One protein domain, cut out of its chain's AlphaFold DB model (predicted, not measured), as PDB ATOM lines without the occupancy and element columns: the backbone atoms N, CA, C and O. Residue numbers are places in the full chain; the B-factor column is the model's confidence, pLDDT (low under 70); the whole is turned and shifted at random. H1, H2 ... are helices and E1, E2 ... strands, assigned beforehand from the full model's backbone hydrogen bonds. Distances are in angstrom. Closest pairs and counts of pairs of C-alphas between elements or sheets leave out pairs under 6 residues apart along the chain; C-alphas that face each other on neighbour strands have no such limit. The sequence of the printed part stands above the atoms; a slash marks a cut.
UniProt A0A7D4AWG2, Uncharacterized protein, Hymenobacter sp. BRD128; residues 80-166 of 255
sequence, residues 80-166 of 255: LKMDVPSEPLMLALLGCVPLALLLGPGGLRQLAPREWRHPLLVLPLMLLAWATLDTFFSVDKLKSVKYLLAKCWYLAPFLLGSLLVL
ATOM      1  N   LEU A  80     105.415 132.299 120.808       72.75
ATOM      2  CA  LEU A  80     105.551 131.668 122.115       72.75
ATOM      3  C   LEU A  80     104.314 130.820 122.399       72.75
ATOM      4  O   LEU A  80     103.190 131.246 122.153       72.75
ATOM      5  N   LYS A  81     104.530 129.623 122.928       77.31
ATOM      6  CA  LYS A  81     103.475 128.722 123.386       77.31
ATOM      7  C   LYS A  81     103.501 128.714 124.905       77.31
ATOM      8  O   LYS A  81     104.591 128.692 125.474       77.31
ATOM      9  N   MET A  82     102.330 128.804 125.519       81.19
ATOM     10  CA  MET A  82     102.185 128.804 126.969       81.19
ATOM     11  C   MET A  82     101.029 127.897 127.377       81.19
ATOM     12  O   MET A  82      99.966 127.931 126.758       81.19
ATOM     13  N   ASP A  83     101.224 127.137 128.445       84.62
ATOM     14  CA  ASP A  83     100.248 126.190 128.975       84.62
ATOM     15  C   ASP A  83      99.363 126.871 130.024       84.62
ATOM     16  O   ASP A  83      99.739 127.045 131.187       84.62
ATOM     17  N   VAL A  84      98.159 127.283 129.633       84.75
ATOM     18  CA  VAL A  84      97.216 127.977 130.522       84.75
ATOM     19  C   VAL A  84      96.198 126.973 131.075       84.75
ATOM     20  O   VAL A  84      95.666 126.177 130.308       84.75
ATOM     21  N   PRO A  85      95.884 126.987 132.390       84.94
ATOM     22  CA  PRO A  85      96.299 127.947 133.424       84.94
ATOM     23  C   PRO A  85      97.537 127.530 134.238       84.94
ATOM     24  O   PRO A  85      97.930 128.257 135.153       84.94
ATOM     25  N   SER A  86      98.142 126.373 133.953       86.31
ATOM     26  CA  SER A  86      99.201 125.812 134.799       86.31
ATOM     27  C   SER A  86     100.460 126.672 134.837       86.31
ATOM     28  O   SER A  86     101.036 126.865 135.902       86.31
ATOM     29  N   GLU A  87     100.895 127.211 133.705       87.19
ATOM     30  CA  GLU A  87     102.155 127.939 133.590       87.19
ATOM     31  C   GLU A  87     102.120 129.309 134.285       87.19
ATOM     32  O   GLU A  87     103.029 129.580 135.072       87.19
ATOM     33  N   PRO A  88     101.050 130.125 134.165       86.69
ATOM     34  CA  PRO A  88     100.880 131.303 135.018       86.69
ATOM     35  C   PRO A  88     100.905 130.980 136.522       86.69
ATOM     36  O   PRO A  88     101.524 131.705 137.304       86.69
ATOM     37  N   LEU A  89     100.270 129.877 136.941       88.00
ATOM     38  CA  LEU A  89     100.275 129.430 138.339       88.00
ATOM     39  C   LEU A  89     101.670 128.981 138.796       88.00
ATOM     40  O   LEU A  89     102.088 129.314 139.904       88.00
ATOM     41  N   MET A  90     102.412 128.269 137.945       91.06
ATOM     42  CA  MET A  90     103.796 127.867 138.211       91.06
ATOM     43  C   MET A  90     104.720 129.076 138.356       91.06
ATOM     44  O   MET A  90     105.525 129.106 139.283       91.06
ATOM     45  N   LEU A  91     104.569 130.098 137.510       89.56
ATOM     46  CA  LEU A  91     105.314 131.355 137.623       89.56
ATOM     47  C   LEU A  91     104.998 132.097 138.927       89.56
ATOM     48  O   LEU A  91     105.910 132.566 139.609       89.56
ATOM     49  N   ALA A  92     103.723 132.162 139.320       87.75
ATOM     50  CA  ALA A  92     103.337 132.750 140.601       87.75
ATOM     51  C   ALA A  92     103.974 131.990 141.779       87.75
ATOM     52  O   ALA A  92     104.532 132.595 142.698       87.75
ATOM     53  N   LEU A  93     103.951 130.655 141.734       89.19
ATOM     54  CA  LEU A  93     104.554 129.802 142.757       89.19
ATOM     55  C   LEU A  93     106.088 129.842 142.747       89.19
ATOM     56  O   LEU A  93     106.681 129.730 143.816       89.19
ATOM     57  N   LEU A  94     106.734 130.061 141.597       90.44
ATOM     58  CA  LEU A  94     108.184 130.265 141.501       90.44
ATOM     59  C   LEU A  94     108.633 131.458 142.353       90.44
ATOM     60  O   LEU A  94     109.692 131.387 142.966       90.44
ATOM     61  N   GLY A  95     107.844 132.532 142.420       86.62
ATOM     62  CA  GLY A  95     108.120 133.649 143.325       86.62
ATOM     63  C   GLY A  95     107.728 133.338 144.771       86.62
ATOM     64  O   GLY A  95     108.513 133.543 145.695       86.62
ATOM     65  N   CYS A  96     106.517 132.814 144.977       85.88
ATOM     66  CA  CYS A  96     105.952 132.649 146.317       85.88
ATOM     67  C   CYS A  96     106.664 131.575 147.152       85.88
ATOM     68  O   CYS A  96     106.863 131.776 148.346       85.88
ATOM     69  N   VAL A  97     107.047 130.441 146.556       87.25
ATOM     70  CA  VAL A  97     107.606 129.288 147.283       87.25
ATOM     71  C   VAL A  97     108.997 129.588 147.862       87.25
ATOM     72  O   VAL A  97     109.171 129.418 149.071       87.25
ATOM     73  N   PRO A  98     109.983 130.079 147.084       86.38
ATOM     74  CA  PRO A  98     111.274 130.481 147.638       86.38
ATOM     75  C   PRO A  98     111.137 131.633 148.632       86.38
ATOM     76  O   PRO A  98     111.801 131.626 149.662       86.38
ATOM     77  N   LEU A  99     110.246 132.597 148.376       85.00
ATOM     78  CA  LEU A  99     110.035 133.716 149.291       85.00
ATOM     79  C   LEU A  99     109.443 133.256 150.631       85.00
ATOM     80  O   LEU A  99     109.900 133.693 151.684       85.00
ATOM     81  N   ALA A 100     108.489 132.322 150.605       82.75
ATOM     82  CA  ALA A 100     107.949 131.690 151.804       82.75
ATOM     83  C   ALA A 100     109.014 130.882 152.562       82.75
ATOM     84  O   ALA A 100     109.002 130.867 153.791       82.75
ATOM     85  N   LEU A 101     109.952 130.250 151.851       84.00
ATOM     86  CA  LEU A 101     111.078 129.544 152.461       84.00
ATOM     87  C   LEU A 101     112.095 130.505 153.099       84.00
ATOM     88  O   LEU A 101     112.661 130.190 154.139       84.00
ATOM     89  N   LEU A 102     112.340 131.668 152.493       83.25
ATOM     90  CA  LEU A 102     113.312 132.651 152.982       83.25
ATOM     91  C   LEU A 102     112.759 133.508 154.133       83.25
ATOM     92  O   LEU A 102     113.479 133.758 155.096       83.25
ATOM     93  N   LEU A 103     111.496 133.943 154.044       79.81
ATOM     94  CA  LEU A 103     110.860 134.865 154.998       79.81
ATOM     95  C   LEU A 103     109.935 134.180 156.017       79.81
ATOM     96  O   LEU A 103     109.499 134.817 156.975       79.81
ATOM     97  N   GLY A 104     109.586 132.907 155.816       72.06
ATOM     98  CA  GLY A 104     108.673 132.187 156.700       72.06
ATOM     99  C   GLY A 104     109.256 131.939 158.099       72.06
ATOM    100  O   GLY A 104     110.476 131.888 158.269       72.06
ATOM    101  N   PRO A 105     108.407 131.725 159.124       62.06
ATOM    102  CA  PRO A 105     108.865 131.397 160.472       62.06
ATOM    103  C   PRO A 105     109.672 130.089 160.445       62.06
ATOM    104  O   PRO A 105     109.133 129.015 160.179       62.06
ATOM    105  N   GLY A 106     110.987 130.194 160.653       61.84
ATOM    106  CA  GLY A 106     111.946 129.088 160.545       61.84
ATOM    107  C   GLY A 106     112.867 129.137 159.318       61.84
ATOM    108  O   GLY A 106     113.860 128.417 159.307       61.84
ATOM    109  N   GLY A 107     112.606 129.992 158.325       72.81
ATOM    110  CA  GLY A 107     113.467 130.205 157.155       72.81
ATOM    111  C   GLY A 107     113.934 128.907 156.475       72.81
ATOM    112  O   GLY A 107     113.227 127.898 156.443       72.81
ATOM    113  N   LEU A 108     115.200 128.883 156.046       67.62
ATOM    114  CA  LEU A 108     115.858 127.678 155.515       67.62
ATOM    115  C   LEU A 108     115.942 126.518 156.529       67.62
ATOM    116  O   LEU A 108     116.141 125.376 156.120       67.62
ATOM    117  N   ARG A 109     115.768 126.778 157.835       63.59
ATOM    118  CA  ARG A 109     115.736 125.739 158.883       63.59
ATOM    119  C   ARG A 109     114.402 124.996 158.945       63.59
ATOM    120  O   ARG A 109     114.315 123.999 159.653       63.59
ATOM    121  N   GLN A 110     113.379 125.431 158.201       70.38
ATOM    122  CA  GLN A 110     112.183 124.612 157.979       70.38
ATOM    123  C   GLN A 110     112.527 123.293 157.281       70.38
ATOM    124  O   GLN A 110     111.788 122.320 157.409       70.38
ATOM    125  N   LEU A 111     113.621 123.261 156.521       75.25
ATOM    126  CA  LEU A 111     114.117 122.061 155.874       75.25
ATOM    127  C   LEU A 111     115.156 121.393 156.771       75.25
ATOM    128  O   LEU A 111     116.157 122.008 157.151       75.25
ATOM    129  N   ALA A 112     114.934 120.125 157.108       77.38
ATOM    130  CA  ALA A 112     115.907 119.374 157.888       77.38
ATOM    131  C   ALA A 112     117.192 119.177 157.056       77.38
ATOM    132  O   ALA A 112     117.109 118.941 155.850       77.38
ATOM    133  N   PRO A 113     118.395 119.158 157.662       76.69
ATOM    134  CA  PRO A 113     119.642 118.900 156.929       76.69
ATOM    135  C   PRO A 113     119.640 117.581 156.139       76.69
ATOM    136  O   PRO A 113     120.350 117.437 155.147       76.69
ATOM    137  N   ARG A 114     118.818 116.615 156.571       80.94
ATOM    138  CA  ARG A 114     118.590 115.344 155.872       80.94
ATOM    139  C   ARG A 114     117.838 115.524 154.548       80.94
ATOM    140  O   ARG A 114     118.165 114.845 153.584       80.94
ATOM    141  N   GLU A 115     116.879 116.446 154.489       81.75
ATOM    142  CA  GLU A 115     116.072 116.720 153.290       81.75
ATOM    143  C   GLU A 115     116.932 117.350 152.182       81.75
ATOM    144  O   GLU A 115     116.810 116.975 151.020       81.75
ATOM    145  N   TRP A 116     117.885 118.214 152.548       81.81
ATOM    146  CA  TRP A 116     118.840 118.822 151.611       81.81
ATOM    147  C   TRP A 116     119.785 117.822 150.936       81.81
ATOM    148  O   TRP A 116     120.261 118.072 149.833       81.81
ATOM    149  N   ARG A 117     120.066 116.692 151.590       85.56
ATOM    150  CA  ARG A 117     120.935 115.630 151.058       85.56
ATOM    151  C   ARG A 117     120.161 114.544 150.318       85.56
ATOM    152  O   ARG A 117     120.767 113.595 149.826       85.56
ATOM    153  N   HIS A 118     118.835 114.649 150.259       88.75
ATOM    154  CA  HIS A 118     118.019 113.625 149.634       88.75
ATOM    155  C   HIS A 118     118.250 113.616 148.111       88.75
ATOM    156  O   HIS A 118     118.189 114.679 147.485       88.75
ATOM    157  N   PRO A 119     118.462 112.449 147.472       88.56
ATOM    158  CA  PRO A 119     118.769 112.371 146.041       88.56
ATOM    159  C   PRO A 119     117.674 112.987 145.162       88.56
ATOM    160  O   PRO A 119     117.981 113.584 144.136       88.56
ATOM    161  N   LEU A 120     116.409 112.926 145.597       87.88
ATOM    162  CA  LEU A 120     115.289 113.570 144.892       87.88
ATOM    163  C   LEU A 120     115.421 115.096 144.792       87.88
ATOM    164  O   LEU A 120     114.848 115.681 143.883       87.88
ATOM    165  N   LEU A 121     116.155 115.735 145.707       89.00
ATOM    166  CA  LEU A 121     116.423 117.170 145.666       89.00
ATOM    167  C   LEU A 121     117.775 117.465 145.011       89.00
ATOM    168  O   LEU A 121     117.878 118.377 144.196       89.00
ATOM    169  N   VAL A 122     118.798 116.663 145.313       90.12
ATOM    170  CA  VAL A 122     120.158 116.873 144.798       90.12
ATOM    171  C   VAL A 122     120.247 116.626 143.293       90.12
ATOM    172  O   VAL A 122     120.848 117.434 142.593       90.12
ATOM    173  N   LEU A 123     119.644 115.551 142.769       93.00
ATOM    174  CA  LEU A 123     119.774 115.196 141.349       93.00
ATOM    175  C   LEU A 123     119.182 116.264 140.415       93.00
ATOM    176  O   LEU A 123     119.888 116.678 139.494       93.00
ATOM    177  N   PRO A 124     117.952 116.776 140.631       91.75
ATOM    178  CA  PRO A 124     117.419 117.832 139.774       91.75
ATOM    179  C   PRO A 124     118.199 119.144 139.877       91.75
ATOM    180  O   PRO A 124     118.368 119.825 138.870       91.75
ATOM    181  N   LEU A 125     118.699 119.497 141.067       90.88
ATOM    182  CA  LEU A 125     119.527 120.693 141.241       90.88
ATOM    183  C   LEU A 125     120.890 120.546 140.562       90.88
ATOM    184  O   LEU A 125     121.359 121.495 139.942       90.88
ATOM    185  N   MET A 126     121.492 119.357 140.615       93.81
ATOM    186  CA  MET A 126     122.721 119.047 139.887       93.81
ATOM    187  C   MET A 126     122.496 119.131 138.376       93.81
ATOM    188  O   MET A 126     123.297 119.735 137.672       93.81
ATOM    189  N   LEU A 127     121.377 118.594 137.877       92.62
ATOM    190  CA  LEU A 127     121.014 118.691 136.464       92.62
ATOM    191  C   LEU A 127     120.781 120.147 136.033       92.62
ATOM    192  O   LEU A 127     121.171 120.535 134.934       92.62
ATOM    193  N   LEU A 128     120.177 120.968 136.895       92.81
ATOM    194  CA  LEU A 128     119.986 122.396 136.641       92.81
ATOM    195  C   LEU A 128     121.319 123.160 136.645       92.81
ATOM    196  O   LEU A 128     121.543 124.010 135.784       92.81
ATOM    197  N   ALA A 129     122.221 122.838 137.575       93.06
ATOM    198  CA  ALA A 129     123.571 123.394 137.611       93.06
ATOM    199  C   ALA A 129     124.356 123.010 136.348       93.06
ATOM    200  O   ALA A 129     124.965 123.872 135.718       93.06
ATOM    201  N   TRP A 130     124.255 121.751 135.920       94.69
ATOM    202  CA  TRP A 130     124.853 121.275 134.676       94.69
ATOM    203  C   TRP A 130     124.304 122.021 133.453       94.69
ATOM    204  O   TRP A 130     125.069 122.582 132.675       94.69
ATOM    205  N   ALA A 131     122.980 122.156 133.338       91.50
ATOM    206  CA  ALA A 131     122.355 122.930 132.261       91.50
ATOM    207  C   ALA A 131     122.773 124.415 132.264       91.50
ATOM    208  O   ALA A 131     122.805 125.069 131.216       91.50
ATOM    209  N   THR A 132     123.098 124.959 133.440       92.19
ATOM    210  CA  THR A 132     123.628 126.321 133.581       92.19
ATOM    211  C   THR A 132     125.029 126.424 132.988       92.19
ATOM    212  O   THR A 132     125.301 127.367 132.247       92.19
ATOM    213  N   LEU A 133     125.888 125.433 133.242       93.31
ATOM    214  CA  LEU A 133     127.213 125.339 132.628       93.31
ATOM    215  C   LEU A 133     127.116 125.211 131.103       93.31
ATOM    216  O   LEU A 133     127.736 126.003 130.395       93.31
ATOM    217  N   ASP A 134     126.270 124.312 130.595       92.31
ATOM    218  CA  ASP A 134     126.069 124.114 129.150       92.31
ATOM    219  C   ASP A 134     125.612 125.403 128.443       92.31
ATOM    220  O   ASP A 134     126.005 125.697 127.312       92.31
ATOM    221  N   THR A 135     124.819 126.231 129.128       91.81
ATOM    222  CA  THR A 135     124.321 127.495 128.573       91.81
ATOM    223  C   THR A 135     125.433 128.512 128.316       91.81
ATOM    224  O   THR A 135     125.328 129.287 127.362       91.81
ATOM    225  N   PHE A 136     126.522 128.500 129.093       91.06
ATOM    226  CA  PHE A 136     127.664 129.390 128.848       91.06
ATOM    227  C   PHE A 136     128.396 129.067 127.539       91.06
ATOM    228  O   PHE A 136     128.877 129.990 126.877       91.06
ATOM    229  N   PHE A 137     128.424 127.790 127.146       91.44
ATOM    230  CA  PHE A 137     129.080 127.299 125.927       91.44
ATOM    231  C   PHE A 137     128.144 127.213 124.712       91.44
ATOM    232  O   PHE A 137     128.576 126.883 123.610       91.44
ATOM    233  N   SER A 138     126.860 127.522 124.887       92.06
ATOM    234  CA  SER A 138     125.858 127.425 123.829       92.06
ATOM    235  C   SER A 138     125.990 128.538 122.782       92.06
ATOM    236  O   SER A 138     126.113 129.716 123.123       92.06
ATOM    237  N   VAL A 139     125.845 128.167 121.504       89.06
ATOM    238  CA  VAL A 139     125.807 129.097 120.358       89.06
ATOM    239  C   VAL A 139     124.583 130.018 120.449       89.06
ATOM    240  O   VAL A 139     124.708 131.240 120.457       89.06
ATOM    241  N   ASP A 140     123.392 129.437 120.628       90.31
ATOM    242  CA  ASP A 140     122.130 130.176 120.762       90.31
ATOM    243  C   ASP A 140     121.808 130.488 122.233       90.31
ATOM    244  O   ASP A 140     120.897 129.910 122.834       90.31
ATOM    245  N   LYS A 141     122.540 131.430 122.842       89.69
ATOM    246  CA  LYS A 141     122.387 131.765 124.276       89.69
ATOM    247  C   LYS A 141     120.949 132.104 124.684       89.69
ATOM    248  O   LYS A 141     120.498 131.694 125.749       89.69
ATOM    249  N   LEU A 142     120.198 132.807 123.831       89.56
ATOM    250  CA  LEU A 142     118.818 133.208 124.128       89.56
ATOM    251  C   LEU A 142     117.880 132.002 124.313       89.56
ATOM    252  O   LEU A 142     117.027 132.018 125.200       89.56
ATOM    253  N   LYS A 143     118.026 130.955 123.491       86.88
ATOM    254  CA  LYS A 143     117.203 129.739 123.598       86.88
ATOM    255  C   LYS A 143     117.555 128.963 124.865       86.88
ATOM    256  O   LYS A 143     116.657 128.520 125.574       86.88
ATOM    257  N   SER A 144     118.841 128.881 125.185       89.94
ATOM    258  CA  SER A 144     119.340 128.175 126.367       89.94
ATOM    259  C   SER A 144     118.928 128.862 127.674       89.94
ATOM    260  O   SER A 144     118.479 128.195 128.604       89.94
ATOM    261  N   VAL A 145     118.931 130.200 127.722       89.00
ATOM    262  CA  VAL A 145     118.395 130.957 128.869       89.00
ATOM    263  C   VAL A 145     116.889 130.732 129.038       89.00
ATOM    264  O   VAL A 145     116.432 130.502 130.157       89.00
ATOM    265  N   LYS A 146     116.108 130.737 127.946       87.50
ATOM    266  CA  LYS A 146     114.669 130.410 128.002       87.50
ATOM    267  C   LYS A 146     114.430 128.991 128.527       87.50
ATOM    268  O   LYS A 146     113.544 128.793 129.352       87.50
ATOM    269  N   TYR A 147     115.240 128.026 128.093       87.56
ATOM    270  CA  TYR A 147     115.191 126.651 128.586       87.56
ATOM    271  C   TYR A 147     115.484 126.559 130.094       87.56
ATOM    272  O   TYR A 147     114.731 125.912 130.823       87.56
ATOM    273  N   LEU A 148     116.528 127.236 130.580       90.12
ATOM    274  CA  LEU A 148     116.865 127.286 132.008       90.12
ATOM    275  C   LEU A 148     115.744 127.896 132.848       90.12
ATOM    276  O   LEU A 148     115.343 127.313 133.854       90.12
ATOM    277  N   LEU A 149     115.214 129.042 132.414       88.88
ATOM    278  CA  LEU A 149     114.084 129.705 133.068       88.88
ATOM    279  C   LEU A 149     112.879 128.772 133.159       88.88
ATOM    280  O   LEU A 149     112.297 128.644 134.239       88.88
ATOM    281  N   ALA A 150     112.580 128.057 132.070       87.19
ATOM    282  CA  ALA A 150     111.518 127.068 132.066       87.19
ATOM    283  C   ALA A 150     111.739 126.006 133.144       87.19
ATOM    284  O   ALA A 150     110.881 125.792 133.997       87.19
ATOM    285  N   LYS A 151     112.928 125.400 133.202       89.81
ATOM    286  CA  LYS A 151     113.243 124.404 134.237       89.81
ATOM    287  C   LYS A 151     113.091 124.949 135.660       89.81
ATOM    288  O   LYS A 151     112.599 124.214 136.515       89.81
ATOM    289  N   CYS A 152     113.432 126.212 135.914       88.56
ATOM    290  CA  CYS A 152     113.276 126.831 137.231       88.56
ATOM    291  C   CYS A 152     111.810 126.916 137.681       88.56
ATOM    292  O   CYS A 152     111.505 126.508 138.805       88.56
ATOM    293  N   TRP A 153     110.892 127.397 136.829       88.75
ATOM    294  CA  TRP A 153     109.475 127.501 137.209       88.75
ATOM    295  C   TRP A 153     108.747 126.159 137.259       88.75
ATOM    296  O   TRP A 153     107.695 126.087 137.879       88.75
ATOM    297  N   TYR A 154     109.300 125.088 136.681       88.19
ATOM    298  CA  TYR A 154     108.836 123.724 136.953       88.19
ATOM    299  C   TYR A 154     109.401 123.200 138.282       88.19
ATOM    300  O   TYR A 154     108.668 122.662 139.112       88.19
ATOM    301  N   LEU A 155     110.704 123.372 138.522       90.75
ATOM    302  CA  LEU A 155     111.359 122.770 139.679       90.75
ATOM    303  C   LEU A 155     110.935 123.425 140.999       90.75
ATOM    304  O   LEU A 155     110.698 122.723 141.975       90.75
ATOM    305  N   ALA A 156     110.776 124.746 141.045       90.12
ATOM    306  CA  ALA A 156     110.391 125.439 142.274       90.12
ATOM    307  C   ALA A 156     109.035 124.967 142.850       90.12
ATOM    308  O   ALA A 156     109.022 124.491 143.988       90.12
ATOM    309  N   PRO A 157     107.900 125.017 142.125       90.50
ATOM    310  CA  PRO A 157     106.629 124.537 142.661       90.50
ATOM    311  C   PRO A 157     106.637 123.024 142.895       90.50
ATOM    312  O   PRO A 157     106.257 122.582 143.977       90.50
ATOM    313  N   PHE A 158     107.089 122.215 141.932       91.38
ATOM    314  CA  PHE A 158     106.946 120.758 142.033       91.38
ATOM    315  C   PHE A 158     107.957 120.088 142.966       91.38
ATOM    316  O   PHE A 158     107.623 119.060 143.551       91.38
ATOM    317  N   LEU A 159     109.157 120.642 143.149       91.31
ATOM    318  CA  LEU A 159     110.138 120.102 144.093       91.31
ATOM    319  C   LEU A 159     110.033 120.802 145.450       91.31
ATOM    320  O   LEU A 159     109.698 120.163 146.448       91.31
ATOM    321  N   LEU A 160     110.282 122.116 145.496       88.62
ATOM    322  CA  LEU A 160     110.326 122.859 146.762       88.62
ATOM    323  C   LEU A 160     108.927 123.041 147.359       88.62
ATOM    324  O   LEU A 160     108.747 122.855 148.562       88.62
ATOM    325  N   GLY A 161     107.927 123.350 146.528       88.31
ATOM    326  CA  GLY A 161     106.543 123.502 146.982       88.31
ATOM    327  C   GLY A 161     106.003 122.203 147.579       88.31
ATOM    328  O   GLY A 161     105.463 122.214 148.685       88.31
ATOM    329  N   SER A 162     106.250 121.070 146.919       90.12
ATOM    330  CA  SER A 162     105.894 119.748 147.451       90.12
ATOM    331  C   SER A 162     106.581 119.460 148.785       90.12
ATOM    332  O   SER A 162     105.927 119.016 149.723       90.12
ATOM    333  N   LEU A 163     107.876 119.757 148.911       88.38
ATOM    334  CA  LEU A 163     108.631 119.518 150.144       88.38
ATOM    335  C   LEU A 163     108.120 120.361 151.326       88.38
ATOM    336  O   LEU A 163     108.144 119.918 152.474       88.38
ATOM    337  N   LEU A 164     107.619 121.566 151.048       87.00
ATOM    338  CA  LEU A 164     107.056 122.456 152.060       87.00
ATOM    339  C   LEU A 164     105.621 122.089 152.456       87.00
ATOM    340  O   LEU A 164     105.276 122.220 153.631       87.00
ATOM    341  N   VAL A 165     104.796 121.627 151.509       87.56
ATOM    342  CA  VAL A 165     103.385 121.276 151.755       87.56
ATOM    343  C   VAL A 165     103.230 119.853 152.306       87.56
ATOM    344  O   VAL A 165     102.438 119.638 153.223       87.56
ATOM    345  N   LEU A 166     103.981 118.869 151.800       88.12
ATOM    346  CA  LEU A 166     103.843 117.451 152.168       88.12
ATOM    347  C   LEU A 166     104.653 117.111 153.426       88.12
ATOM    348  O   LEU A 166     105.576 116.300 153.399       88.12
TER     349      LEU A 166
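Overview. This is residues 80 to 166 of the 255 residues of an uncharacterized protein of Hymenobacter sp. BRD128 (UniProt A0A7D4AWG2). A long helix, H5, runs through the middle, with H4 folded back beside it as a helical hairpin and H1 crossing it steeply on another side. The short helices H2 and H3 lead round from H1 to H4, and residues 80 to 86, with the strand E1, stick out. The 87 printed residues hold five named helices and one named strand, in the order E1 H1 H2 H3 H4 H5. The class is mostly helix, and the whole is only just compact, close to loose, with a radius of gyration of the C-alphas of 14.4 A and spans of 42 by 30 by 20 A.

Arrangement. H5, residues 141 to 165, touches H4, residues 119 to 137, closest at the C-alphas of Thr 135 and Ser 144, 5.5 A apart. This hairpin has a shallow tilt of 14 degrees, opposite ways. H1, residues 86 to 103, touches H5 with residues 90 to 98 alone, closest at the C-alphas of Leu 94 and Trp 153, 5.3 A apart. Their tilt is steep, 64 degrees, the same way. H1 and H4 are apart. H2, residues 107 to 110, and H1 touch only at the corner, closest at the C-alphas of Leu 101 and Gly 107, 5.3 A apart. H3, residues 113 to 116, is close to H4 but not clearly touching, with the C-alphas of Trp 116 and Val 122 closest at 7.2 A. E1, residues 81 to 84, pairs with no named strand and meets H1 only through their link. O i to N i+4 pairs are within hydrogen-bond range in 13 of 14 cases in H1, 12 of 15 in H4 and 19 of 21 in H5; H2 and H3 are too short for such a pair.

Along the chain. H5 is 35.0 A long and ends at C-alpha 165 (103.385, 121.276, 151.755). H4 is 27.1 A long from C-alpha 119 (118.769, 112.371, 146.041). H1 is 25.0 A long, with a kink of 26 degrees near residue 93.

Size, cuts and confidence. The C-alphas of Pro 105 and Val 139 are farthest apart, 43.6 A. The printed part has no cut, and its five links are tight. The pLDDT is under 70 at residues 105 to 106 and 108 to 109.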